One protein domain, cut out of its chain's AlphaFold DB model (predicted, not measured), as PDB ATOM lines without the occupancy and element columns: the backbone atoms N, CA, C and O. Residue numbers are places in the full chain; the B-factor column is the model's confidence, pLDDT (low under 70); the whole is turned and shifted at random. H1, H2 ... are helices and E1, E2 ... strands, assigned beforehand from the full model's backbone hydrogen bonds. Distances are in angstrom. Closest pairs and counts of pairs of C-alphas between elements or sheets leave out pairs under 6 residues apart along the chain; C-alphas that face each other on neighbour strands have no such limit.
ATOM      1  N   ASN A  38     172.745 254.099 336.094       97.69
ATOM      2  CA  ASN A  38     173.579 255.027 335.334       97.69
ATOM      3  C   ASN A  38     174.767 255.520 336.173       97.69
ATOM      4  O   ASN A  38     174.881 256.692 336.542       97.69
ATOM      5  N   TYR A  39     175.665 254.582 336.462       96.94
ATOM      6  CA  TYR A  39     176.860 254.782 337.269       96.94
ATOM      7  C   TYR A  39     177.760 255.885 336.707       96.94
ATOM      8  O   TYR A  39     178.261 256.712 337.460       96.94
ATOM      9  N   TRP A  40     177.929 255.937 335.382       96.19
ATOM     10  CA  TRP A  40     178.753 256.952 334.721       96.19
ATOM     11  C   TRP A  40     178.255 258.371 335.009       96.19
ATOM     12  O   TRP A  40     179.035 259.229 335.420       96.19
ATOM     13  N   LYS A  41     176.943 258.603 334.869       97.31
ATOM     14  CA  LYS A  41     176.325 259.891 335.197       97.31
ATOM     15  C   LYS A  41     176.469 260.208 336.688       97.31
ATOM     16  O   LYS A  41     176.854 261.322 337.018       97.31
ATOM     17  N   ALA A  42     176.203 259.245 337.575       98.00
ATOM     18  CA  ALA A  42     176.316 259.440 339.025       98.00
ATOM     19  C   ALA A  42     177.748 259.809 339.444       98.00
ATOM     20  O   ALA A  42     177.956 260.777 340.176       98.00
ATOM     21  N   PHE A  43     178.738 259.088 338.915       96.81
ATOM     22  CA  PHE A  43     180.150 259.363 339.144       96.81
ATOM     23  C   PHE A  43     180.534 260.764 338.666       96.81
ATOM     24  O   PHE A  43     181.116 261.523 339.437       96.81
ATOM     25  N   LEU A  44     180.187 261.129 337.425       95.88
ATOM     26  CA  LEU A  44     180.519 262.445 336.878       95.88
ATOM     27  C   LEU A  44     179.839 263.585 337.638       95.88
ATOM     28  O   LEU A  44     180.488 264.601 337.868       95.88
ATOM     29  N   THR A  45     178.584 263.422 338.069       97.69
ATOM     30  CA  THR A  45     177.899 264.433 338.888       97.69
ATOM     31  C   THR A  45     178.705 264.749 340.149       97.69
ATOM     32  O   THR A  45     178.923 265.918 340.455       97.69
ATOM     33  N   ILE A  46     179.175 263.723 340.866       97.94
ATOM     34  CA  ILE A  46     179.962 263.919 342.090       97.94
ATOM     35  C   ILE A  46     181.350 264.467 341.755       97.94
ATOM     36  O   ILE A  46     181.821 265.398 342.396       97.94
ATOM     37  N   PHE A  47     182.012 263.909 340.742       96.00
ATOM     38  CA  PHE A  47     183.380 264.274 340.387       96.00
ATOM     39  C   PHE A  47     183.510 265.741 339.954       96.00
ATOM     40  O   PHE A  47     184.469 266.413 340.340       96.00
ATOM     41  N   MET A  48     182.551 266.228 339.159       95.56
ATOM     42  CA  MET A  48     182.540 267.592 338.620       95.56
ATOM     43  C   MET A  48     182.207 268.651 339.676       95.56
ATOM     44  O   MET A  48     182.621 269.796 339.519       95.56
ATOM     45  N   ASP A  49     181.508 268.275 340.750       96.88
ATOM     46  CA  ASP A  49     181.138 269.162 341.859       96.88
ATOM     47  C   ASP A  49     181.501 268.530 343.214       96.88
ATOM     48  O   ASP A  49     180.685 268.388 344.123       96.88
ATOM     49  N   ALA A  50     182.757 268.096 343.335       97.44
ATOM     50  CA  ALA A  50     183.254 267.325 344.477       97.44
ATOM     51  C   ALA A  50     182.983 268.012 345.832       97.44
ATOM     52  O   ALA A  50     182.590 267.353 346.798       97.44
ATOM     53  N   GLY A  51     183.106 269.344 345.875       98.00
ATOM     54  CA  GLY A  51     182.865 270.147 347.073       98.00
ATOM     55  C   GLY A  51     181.423 270.068 347.577       98.00
ATOM     56  O   GLY A  51     181.213 269.949 348.783       98.00
ATOM     57  N   LYS A  52     180.427 270.032 346.680       98.12
ATOM     58  CA  LYS A  52     179.012 269.846 347.051       98.12
ATOM     59  C   LYS A  52     178.754 268.512 347.755       98.12
ATOM     60  O   LYS A  52     177.831 268.409 348.561       98.12
ATOM     61  N   TYR A  53     179.579 267.507 347.477       98.00
ATOM     62  CA  TYR A  53     179.511 266.179 348.089       98.00
ATOM     63  C   TYR A  53     180.521 265.991 349.235       98.00
ATOM     64  O   TYR A  53     180.744 264.864 349.673       98.00
ATOM     65  N   ASN A  54     181.083 267.090 349.759       97.69
ATOM     66  CA  ASN A  54     182.049 267.144 350.862       97.69
ATOM     67  C   ASN A  54     183.435 266.534 350.577       97.69
ATOM     68  O   ASN A  54     184.190 266.296 351.526       97.69
ATOM     69  N   PHE A  55     183.796 266.331 349.307       98.50
ATOM     70  CA  PHE A  55     185.143 265.920 348.913       98.50
ATOM     71  C   PHE A  55     186.056 267.131 348.712       98.50
ATOM     72  O   PHE A  55     185.665 268.135 348.119       98.50
ATOM     73  N   GLU A  56     187.296 267.001 349.172       98.00
ATOM     74  CA  GLU A  56     188.347 268.015 349.022       98.00
ATOM     75  C   GLU A  56     189.362 267.607 347.947       98.00
ATOM     76  O   GLU A  56     189.944 268.466 347.290       98.00
ATOM     77  N   GLU A  57     189.535 266.302 347.716       96.94
ATOM     78  CA  GLU A  57     190.476 265.765 346.738       96.94
ATOM     79  C   GLU A  57     189.789 264.752 345.809       96.94
ATOM     80  O   GLU A  57     189.352 263.671 346.215       96.94
ATOM     81  N   ASN A  58     189.691 265.104 344.526       95.19
ATOM     82  CA  ASN A  58     189.094 264.261 343.488       95.19
ATOM     83  C   ASN A  58     190.116 263.686 342.494       95.19
ATOM     84  O   ASN A  58     189.764 262.846 341.666       95.19
ATOM     85  N   ARG A  59     191.387 264.091 342.564       93.25
ATOM     86  CA  ARG A  59     192.451 263.644 341.661       93.25
ATOM     87  C   ARG A  59     193.404 262.675 342.346       93.25
ATOM     88  O   ARG A  59     193.693 261.642 341.755       93.25
ATOM     89  N   LYS A  60     193.926 262.958 343.529       95.69
ATOM     90  CA  LYS A  60     194.907 262.066 344.172       95.69
ATOM     91  C   LYS A  60     194.221 260.897 344.873       95.69
ATOM     92  O   LYS A  60     193.100 261.026 345.360       95.69
ATOM     93  N   ALA A  61     194.893 259.753 344.913       97.06
ATOM     94  CA  ALA A  61     194.479 258.643 345.758       97.06
ATOM     95  C   ALA A  61     194.750 258.977 347.231       97.06
ATOM     96  O   ALA A  61     195.763 259.607 347.551       97.06
ATOM     97  N   CYS A  62     193.872 258.547 348.136       98.06
ATOM     98  CA  CYS A  62     194.140 258.673 349.568       98.06
ATOM     99  C   CYS A  62     195.350 257.825 349.973       98.06
ATOM    100  O   CYS A  62     196.198 258.270 350.734       98.06
ATOM    101  N   CYS A  63     195.447 256.613 349.451       97.94
ATOM    102  CA  CYS A  63     196.472 255.649 349.767       97.94
ATOM    103  C   CYS A  63     197.303 255.309 348.521       97.94
ATOM    104  O   CYS A  63     196.753 255.089 347.446       97.94
ATOM    105  N   GLY A  64     198.628 255.248 348.661       96.69
ATOM    106  CA  GLY A  64     199.519 254.828 347.581       96.69
ATOM    107  C   GLY A  64     200.980 255.211 347.789       96.69
ATOM    108  O   GLY A  64     201.373 255.715 348.843       96.69
ATOM    109  N   GLY A  65     201.804 254.920 346.782       94.44
ATOM    110  CA  GLY A  65     203.266 255.041 346.832       94.44
ATOM    111  C   GLY A  65     203.856 256.425 346.531       94.44
ATOM    112  O   GLY A  65     205.064 256.517 346.312       94.44
ATOM    113  N   GLY A  66     203.048 257.491 346.502       91.31
ATOM    114  CA  GLY A  66     203.494 258.854 346.182       91.31
ATOM    115  C   GLY A  66     203.396 259.234 344.694       91.31
ATOM    116  O   GLY A  66     202.628 258.651 343.929       91.31
ATOM    117  N   GLY A  67     204.133 260.273 344.287       90.44
ATOM    118  CA  GLY A  67     204.031 260.879 342.950       90.44
ATOM    119  C   GLY A  67     202.801 261.785 342.770       90.44
ATOM    120  O   GLY A  67     202.042 262.025 343.711       90.44
ATOM    121  N   ASP A  68     202.588 262.287 341.549       89.56
ATOM    122  CA  ASP A  68     201.590 263.338 341.264       89.56
ATOM    123  C   ASP A  68     200.147 262.944 341.611       89.56
ATOM    124  O   ASP A  68     199.351 263.787 342.027       89.56
ATOM    125  N   LEU A  69     199.808 261.660 341.460       93.44
ATOM    126  CA  LEU A  69     198.477 261.114 341.746       93.44
ATOM    127  C   LEU A  69     198.410 260.301 343.043       93.44
ATOM    128  O   LEU A  69     197.358 259.731 343.329       93.44
ATOM    129  N   ASN A  70     199.500 260.252 343.815       95.25
ATOM    130  CA  ASN A  70     199.681 259.307 344.917       95.25
ATOM    131  C   ASN A  70     199.436 257.845 344.488       95.25
ATOM    132  O   ASN A  70     198.772 257.086 345.183       95.25
ATOM    133  N   PHE A  71     199.918 257.468 343.302       93.75
ATOM    134  CA  PHE A  71     199.730 256.138 342.729       93.75
ATOM    135  C   PHE A  71     201.037 255.633 342.132       93.75
ATOM    136  O   PHE A  71     201.632 256.289 341.276       93.75
ATOM    137  N   ASP A  72     201.431 254.434 342.546       93.00
ATOM    138  CA  ASP A  72     202.588 253.713 342.036       93.00
ATOM    139  C   ASP A  72     202.211 252.229 341.951       93.00
ATOM    140  O   ASP A  72     201.849 251.608 342.951       93.00
ATOM    141  N   LYS A  73     202.268 251.666 340.741       90.75
ATOM    142  CA  LYS A  73     201.892 250.270 340.475       90.75
ATOM    143  C   LYS A  73     202.782 249.264 341.215       90.75
ATOM    144  O   LYS A  73     202.343 248.144 341.453       90.75
ATOM    145  N   ASP A  74     204.002 249.664 341.568       92.25
ATOM    146  CA  ASP A  74     204.976 248.823 342.262       92.25
ATOM    147  C   ASP A  74     204.890 249.022 343.794       92.25
ATOM    148  O   ASP A  74     205.490 248.267 344.563       92.25
ATOM    149  N   LYS A  75     204.103 250.010 344.256       93.56
ATOM    150  CA  LYS A  75     203.857 250.336 345.674       93.56
ATOM    151  C   LYS A  75     202.371 250.588 345.933       93.56
ATOM    152  O   LYS A  75     201.933 251.705 346.229       93.56
ATOM    153  N   LEU A  76     201.595 249.521 345.787       93.81
ATOM    154  CA  LEU A  76     200.159 249.530 346.036       93.81
ATOM    155  C   LEU A  76     199.840 249.691 347.528       93.81
ATOM    156  O   LEU A  76     200.659 249.448 348.411       93.81
ATOM    157  N   CYS A  77     198.598 250.055 347.828       96.19
ATOM    158  CA  CYS A  77     198.117 250.086 349.203       96.19
ATOM    159  C   CYS A  77     198.331 248.758 349.932       96.19
ATOM    160  O   CYS A  77     198.022 247.690 349.411       96.19
ATOM    161  N   GLY A  78     198.840 248.843 351.163       92.56
ATOM    162  CA  GLY A  78     199.184 247.676 351.974       92.56
ATOM    163  C   GLY A  78     200.588 247.117 351.724       92.56
ATOM    164  O   GLY A  78     200.992 246.204 352.440       92.56
ATOM    165  N   THR A  79     201.354 247.658 350.768       95.00
ATOM    166  CA  THR A  79     202.769 247.303 350.583       95.00
ATOM    167  C   THR A  79     203.705 248.281 351.299       95.00
ATOM    168  O   THR A  79     203.327 249.391 351.684       95.00
ATOM    169  N   SER A  80     204.963 247.866 351.490       95.38
ATOM    170  CA  SER A  80     205.995 248.737 352.058       95.38
ATOM    171  C   SER A  80     206.231 249.959 351.166       95.38
ATOM    172  O   SER A  80     206.355 249.838 349.948       95.38
ATOM    173  N   GLY A  81     206.306 251.138 351.783       91.12
ATOM    174  CA  GLY A  81     206.484 252.413 351.086       91.12
ATOM    175  C   GLY A  81     205.190 253.070 350.598       91.12
ATOM    176  O   GLY A  81     205.260 254.187 350.090       91.12
ATOM    177  N   ALA A  82     204.026 252.436 350.774       96.12
ATOM    178  CA  ALA A  82     202.742 253.105 350.605       96.12
ATOM    179  C   ALA A  82     202.411 253.975 351.829       96.12
ATOM    180  O   ALA A  82     202.735 253.638 352.970       96.12
ATOM    181  N   SER A  83     201.741 255.096 351.586       95.44
ATOM    182  CA  SER A  83     201.261 256.029 352.606       95.44
ATOM    183  C   SER A  83     199.759 256.237 352.469       95.44
ATOM    184  O   SER A  83     199.207 256.037 351.391       95.44
ATOM    185  N   THR A  84     199.099 256.631 353.556       97.38
ATOM    186  CA  THR A  84     197.658 256.908 353.597       97.38
ATOM    187  C   THR A  84     197.401 258.365 353.954       97.38
ATOM    188  O   THR A  84     198.081 258.932 354.811       97.38
ATOM    189  N   CYS A  85     196.382 258.961 353.344       97.56
ATOM    190  CA  CYS A  85     195.928 260.301 353.662       97.56
ATOM    191  C   CYS A  85     195.327 260.359 355.082       97.56
ATOM    192  O   CYS A  85     194.860 259.339 355.593       97.56
ATOM    193  N   PRO A  86     195.285 261.541 355.727       97.69
ATOM    194  CA  PRO A  86     194.766 261.662 357.092       97.69
ATOM    195  C   PRO A  86     193.257 261.419 357.221       97.69
ATOM    196  O   PRO A  86     192.793 261.018 358.284       97.69
ATOM    197  N   ASN A  87     192.483 261.695 356.164       98.19
ATOM    198  CA  ASN A  87     191.031 261.551 356.180       98.19
ATOM    199  C   ASN A  87     190.502 260.978 354.849       98.19
ATOM    200  O   ASN A  87     190.325 261.739 353.892       98.19
ATOM    201  N   PRO A  88     190.213 259.665 354.775       97.88
ATOM    202  CA  PRO A  88     189.721 259.033 353.551       97.88
ATOM    203  C   PRO A  88     188.325 259.506 353.126       97.88
ATOM    204  O   PRO A  88     187.989 259.383 351.949       97.88
ATOM    205  N   ASP A  89     187.533 260.096 354.029       98.50
ATOM    206  CA  ASP A  89     186.192 260.593 353.695       98.50
ATOM    207  C   ASP A  89     186.222 261.862 352.833       98.50
ATOM    208  O   ASP A  89     185.214 262.241 352.239       98.50
ATOM    209  N   LYS A  90     187.387 262.511 352.730       98.56
ATOM    210  CA  LYS A  90     187.604 263.712 351.911       98.56
ATOM    211  C   LYS A  90     188.135 263.422 350.512       98.56
ATOM    212  O   LYS A  90     188.296 264.354 349.724       98.56
ATOM    213  N   TYR A  91     188.366 262.151 350.191       98.44
ATOM    214  CA  TYR A  91     188.952 261.707 348.932       98.44
ATOM    215  C   TYR A  91     187.938 260.911 348.117       98.44
ATOM    216  O   TYR A  91     187.225 260.070 348.660       98.44
ATOM    217  N   ILE A  92     187.901 261.123 346.800       98.25
ATOM    218  CA  ILE A  92     187.085 260.288 345.900       98.25
ATOM    219  C   ILE A  92     187.713 258.901 345.707       98.25
ATOM    220  O   ILE A  92     187.010 257.890 345.721       98.25
ATOM    221  N   SER A  93     189.033 258.837 345.521       97.56
ATOM    222  CA  SER A  93     189.754 257.586 345.261       97.56
ATOM    223  C   SER A  93     190.469 257.083 346.512       97.56
ATOM    224  O   SER A  93     191.149 257.847 347.198       97.56
ATOM    225  N   TRP A  94     190.339 255.784 346.783       98.06
ATOM    226  CA  TRP A  94     191.094 255.122 347.838       98.06
ATOM    227  C   TRP A  94     192.540 254.892 347.406       98.06
ATOM    228  O   TRP A  94     193.428 255.436 348.043       98.06
ATOM    229  N   ASP A  95     192.774 254.164 346.315       96.12
ATOM    230  CA  ASP A  95     194.108 253.669 345.932       96.12
ATOM    231  C   ASP A  95     194.496 253.970 344.474       96.12
ATOM    232  O   ASP A  95     195.409 253.361 343.929       96.12
ATOM    233  N   GLY A  96     193.771 254.870 343.805       93.44
ATOM    234  CA  GLY A  96     193.961 255.195 342.390       93.44
ATOM    235  C   GLY A  96     193.227 254.265 341.420       93.44
ATOM    236  O   GLY A  96     193.129 254.597 340.239       93.44
ATOM    237  N   ILE A  97     192.668 253.151 341.907       92.81
ATOM    238  CA  ILE A  97     191.880 252.181 341.130       92.81
ATOM    239  C   ILE A  97     190.451 252.106 341.684       92.81
ATOM    240  O   ILE A  97     189.476 252.188 340.940       92.81
ATOM    241  N   HIS A  98     190.328 252.006 343.004       96.31
ATOM    242  CA  HIS A  98     189.086 251.890 343.747       96.31
ATOM    243  C   HIS A  98     188.662 253.227 344.360       96.31
ATOM    244  O   HIS A  98     189.464 254.137 344.612       96.31
ATOM    245  N   LEU A  99     187.361 253.339 344.612       97.75
ATOM    246  CA  LEU A  99     186.752 254.493 345.262       97.75
ATOM    247  C   LEU A  99     186.834 254.377 346.782       97.75
ATOM    248  O   LEU A  99     186.834 253.275 347.331       97.75
ATOM    249  N   SER A 100     186.865 255.517 347.465       98.56
ATOM    250  CA  SER A 100     186.758 255.558 348.923       98.56
ATOM    251  C   SER A 100     185.384 255.076 349.401       98.56
ATOM    252  O   SER A 100     184.405 255.034 348.644       98.56
ATOM    253  N   GLY A 101     185.279 254.738 350.688       98.56
ATOM    254  CA  GLY A 101     183.989 254.430 351.310       98.56
ATOM    255  C   GLY A 101     182.999 255.595 351.192       98.56
ATOM    256  O   GLY A 101     181.838 255.383 350.839       98.56
ATOM    257  N   ALA A 102     183.468 256.830 351.394       98.56
ATOM    258  CA  ALA A 102     182.651 258.032 351.256       98.56
ATOM    259  C   ALA A 102     182.114 258.218 349.829       98.56
ATOM    260  O   ALA A 102     180.925 258.493 349.658       98.56
ATOM    261  N   MET A 103     182.936 257.999 348.799       98.50
ATOM    262  CA  MET A 103     182.476 258.066 347.409       98.50
ATOM    263  C   MET A 103     181.446 256.978 347.093       98.50
ATOM    264  O   MET A 103     180.412 257.271 346.493       98.50
ATOM    265  N   ASN A 104     181.671 255.739 347.541       98.62
ATOM    266  CA  ASN A 104     180.688 254.665 347.372       98.62
ATOM    267  C   ASN A 104     179.351 254.992 348.054       98.62
ATOM    268  O   ASN A 104     178.296 254.722 347.486       98.62
ATOM    269  N   LYS A 105     179.379 255.624 349.235       98.56
ATOM    270  CA  LYS A 105     178.167 256.073 349.935       98.56
ATOM    271  C   LYS A 105     177.387 257.111 349.122       98.56
ATOM    272  O   LYS A 105     176.173 256.982 349.002       98.56
ATOM    273  N   GLN A 106     178.068 258.101 348.541       98.50
ATOM    274  CA  GLN A 106     177.423 259.119 347.700       98.50
ATOM    275  C   GLN A 106     176.850 258.517 346.410       98.50
ATOM    276  O   GLN A 106     175.728 258.829 346.020       98.50
ATOM    277  N   LEU A 107     177.583 257.602 345.769       98.38
ATOM    278  CA  LEU A 107     177.086 256.875 344.599       98.38
ATOM    279  C   LEU A 107     175.845 256.044 344.924       98.38
ATOM    280  O   LEU A 107     174.886 256.060 344.155       98.38
ATOM    281  N   ALA A 108     175.848 255.336 346.055       98.12
ATOM    282  CA  ALA A 108     174.695 254.563 346.496       98.12
ATOM    283  C   ALA A 108     173.470 255.460 346.724       98.12
ATOM    284  O   ALA A 108     172.381 255.099 346.288       98.12
ATOM    285  N   ASP A 109     173.639 256.638 347.331       97.81
ATOM    286  CA  ASP A 109     172.539 257.590 347.516       97.81
ATOM    287  C   ASP A 109     171.957 258.066 346.177       97.81
ATOM    288  O   ASP A 109     170.748 257.969 345.961       97.81
ATOM    289  N   LEU A 110     172.810 258.476 345.229       97.88
ATOM    290  CA  LEU A 110     172.351 258.885 343.899       97.88
ATOM    291  C   LEU A 110     171.620 257.753 343.161       97.88
ATOM    292  O   LEU A 110     170.612 257.993 342.506       97.88
ATOM    293  N   LEU A 111     172.108 256.517 343.254       97.56
ATOM    294  CA  LEU A 111     171.506 255.383 342.550       97.56
ATOM    295  C   LEU A 111     170.193 254.909 343.184       97.56
ATOM    296  O   LEU A 111     169.274 254.534 342.457       97.56
ATOM    297  N   LEU A 112     170.108 254.884 344.515       95.88
ATOM    298  CA  LEU A 112     168.977 254.290 345.233       95.88
ATOM    299  C   LEU A 112     167.866 255.299 345.536       95.88
ATOM    300  O   LEU A 112     166.695 254.921 345.542       95.88
ATOM    301  N   ASN A 113     168.227 256.563 345.772       95.50
ATOM    302  CA  ASN A 113     167.307 257.586 346.274       95.50
ATOM    303  C   ASN A 113     167.050 258.726 345.275       95.50
ATOM    304  O   ASN A 113     166.216 259.583 345.555       95.50
ATOM    305  N   GLN A 114     167.744 258.758 344.132       93.81
ATOM    306  CA  GLN A 114     167.628 259.816 343.121       93.81
ATOM    307  C   GLN A 114     167.448 259.232 341.704       93.81
ATOM    308  O   GLN A 114     167.499 258.020 341.484       93.81
ATOM    309  N   ASP A 115     167.284 260.108 340.708       92.44
ATOM    310  CA  ASP A 115     166.986 259.753 339.310       92.44
ATOM    311  C   ASP A 115     168.233 259.344 338.492       92.44
ATOM    312  O   ASP A 115     168.538 259.892 337.422       92.44
ATOM    313  N   TYR A 116     168.992 258.376 339.017       97.12
ATOM    314  CA  TYR A 116     170.155 257.777 338.341       97.12
ATOM    315  C   TYR A 116     169.948 256.312 337.963       97.12
ATOM    316  O   TYR A 116     170.832 255.713 337.348       97.12
ATOM    317  N   CYS A 117     168.786 255.744 338.270       97.00
ATOM    318  CA  CYS A 117     168.359 254.451 337.755       97.00
ATOM    319  C   CYS A 117     167.229 254.626 336.742       97.00
ATOM    320  O   CYS A 117     166.382 255.502 336.887       97.00
ATOM    321  N   GLU A 118     167.199 253.758 335.737       95.38
ATOM    322  CA  GLU A 118     166.085 253.670 334.802       95.38
ATOM    323  C   GLU A 118     165.545 252.232 334.783       95.38
ATOM    324  O   GLU A 118     166.322 251.327 334.468       95.38
ATOM    325  N   PRO A 119     164.256 251.987 335.090       94.12
ATOM    326  CA  PRO A 119     163.374 252.910 335.820       94.12
ATOM    327  C   PRO A 119     163.958 253.296 337.201       94.12
ATOM    328  O   PRO A 119     164.854 252.592 337.685       94.12
ATOM    329  N   PRO A 120     163.476 254.382 337.840       94.75
ATOM    330  CA  PRO A 120     163.919 254.789 339.172       94.75
ATOM    331  C   PRO A 120     163.863 253.640 340.181       94.75
ATOM    332  O   PRO A 120     162.921 252.845 340.196       94.75
ATOM    333  N   PHE A 121     164.862 253.554 341.062       92.75
ATOM    334  CA  PHE A 121     164.955 252.452 342.023       92.75
ATOM    335  C   PHE A 121     163.756 252.414 342.989       92.75
ATOM    336  O   PHE A 121     163.276 251.341 343.355       92.75
ATOM    337  N   SER A 122     163.203 253.579 343.334       89.50
ATOM    338  CA  SER A 122     161.989 253.721 344.146       89.50
ATOM    339  C   SER A 122     160.767 253.010 343.544       89.50
ATOM    340  O   SER A 122     159.926 252.497 344.288       89.50
ATOM    341  N   GLU A 123     160.685 252.885 342.215       88.31
ATOM    342  CA  GLU A 123     159.628 252.114 341.554       88.31
ATOM    343  C   GLU A 123     159.747 250.607 341.818       88.31
ATOM    344  O   GLU A 123     158.739 249.902 341.864       88.31
ATOM    345  N   LEU A 124     160.962 250.090 342.024       86.94
ATOM    346  CA  LEU A 124     161.159 248.686 342.397       86.94
ATOM    347  C   LEU A 124     160.622 248.414 343.795       86.94
ATOM    348  O   LEU A 124     159.963 247.401 344.033       86.94
ATOM    349  N   ILE A 125     160.902 249.337 344.715       86.81
ATOM    350  CA  ILE A 125     160.474 249.229 346.105       86.81
ATOM    351  C   ILE A 125     158.949 249.288 346.189       86.81
ATOM    352  O   ILE A 125     158.345 248.448 346.854       86.81
ATOM    353  N   SER A 126     158.308 250.204 345.457       85.19
ATOM    354  CA  SER A 126     156.844 250.319 345.460       85.19
ATOM    355  C   SER A 126     156.139 249.090 344.876       85.19
ATOM    356  O   SER A 126     155.082 248.711 345.375       85.19
ATOM    357  N   LYS A 127     156.731 248.428 343.871       81.94
ATOM    358  CA  LYS A 127     156.209 247.169 343.311       81.94
ATOM    359  C   LYS A 127     156.315 245.991 344.274       81.94
ATOM    360  O   LYS A 127     155.434 245.147 344.257       81.94
ATOM    361  N   LYS A 128     157.376 245.921 345.085       78.69
ATOM    362  CA  LYS A 128     157.579 244.835 346.062       78.69
ATOM    363  C   LYS A 128     156.672 244.961 347.290       78.69
ATOM    364  O   LYS A 128     156.363 243.959 347.921       78.69
ATOM    365  N   SER A 129     156.292 246.186 347.647       75.25
ATOM    366  CA  SER A 129     155.419 246.465 348.795       75.25
ATOM    367  C   SER A 129     153.922 246.276 348.501       75.25
ATOM    368  O   SER A 129     153.104 246.544 349.380       75.25
ATOM    369  N   ARG A 130     153.565 245.869 347.278       57.31
ATOM    370  CA  ARG A 130     152.212 245.465 346.872       57.31
ATOM    371  C   ARG A 130     152.123 243.948 346.830       57.31
ATOM    372  O   ARG A 130     151.037 243.444 347.179       57.31
TER     373      ARG A 130
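What this domain is: This is residues 38 to 130 of the 130 residues of an uncharacterized protein of Cuscuta campestris (UniProt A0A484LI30). A rod-shaped, loose domain has two helices, H1 and H3, crossing steeply in its middle part, with a small two-stranded sheet, E1 and E2, near the start of H3. A long looped stretch without named elements, residues 62 to 90, makes much of one end of the rod, and the short helix H4 makes the other. The printed part has 93 residues, with four named helices and two named strands in the order H1, H2, E1, E2, H3, H4; the strands are parallel neighbours. Under half of the residues, 43, are in named elements, and of these helices hold 35 and strands 8: mostly helix. The radius of gyration of the C-alphas is 16.1 A, and the spans are 55 by 24 by 20 A.

How they stand to each other: The sheet pairs E1, residues 57 to 61, with E2, residues 91 to 93; they are parallel, with 53 degrees between their directions. The C-alphas of Glu 57 and Tyr 91 face each other at 4.9 A, and N 92 and O 57 are within hydrogen-bond range at 3.0 A. The closest C-alphas of E2 and H3, residues 101 to 113, are those of Ile 92 and Met 103, 5.3 A apart. H1, residues 39 to 48, touches residues 106 to 111 of H3, closest at the C-alphas of Ala 42 and Leu 107, 6.2 A; they run opposite ways at a steep tilt of 59 degrees. The closest C-alphas of H1 and E1 are those of Phe 47 and Asn 58, 6.5 A apart. H2, residues 50 to 53, is close to H1 but not clearly touching, with the C-alphas of Ile 46 and Tyr 53 at 6.4 A. H4, residues 121 to 128, and H3 touch only at the corner, closest at the C-alphas of Leu 112 and Phe 121, 5.5 A, at a steep tilt of 58 degrees, the same way. H1 and H4 are apart. In H1, H3 and H4 every O i to N i+4 pair is within hydrogen-bond range; H2 is too short for such a pair.

Where its parts are: E1 is 8.2 A long and E2 5.6 A from first to last C-alpha. H3 measures 17.7 A, H1 14.1 A, H4 11.3 A and H2 5.3 A. C-alpha 39, where H1 begins, is at (176.860, 254.782, 337.269), C-alpha 57, where E1 begins, at (190.476, 265.765, 346.738), and C-alpha 128, where H4 ends, at (157.579, 244.835, 346.062).

The domain as a whole: The two C-alphas farthest apart are those of Gly 81 and Arg 130, 54.9 A. The printed part has no cut. The link from E1 to E2, 29 residues, is long; within it residues 63 to 64 pair with residues 83 to 84, antiparallel. The mean pLDDT of the printed part is 94.7, and residue 130 is under 70.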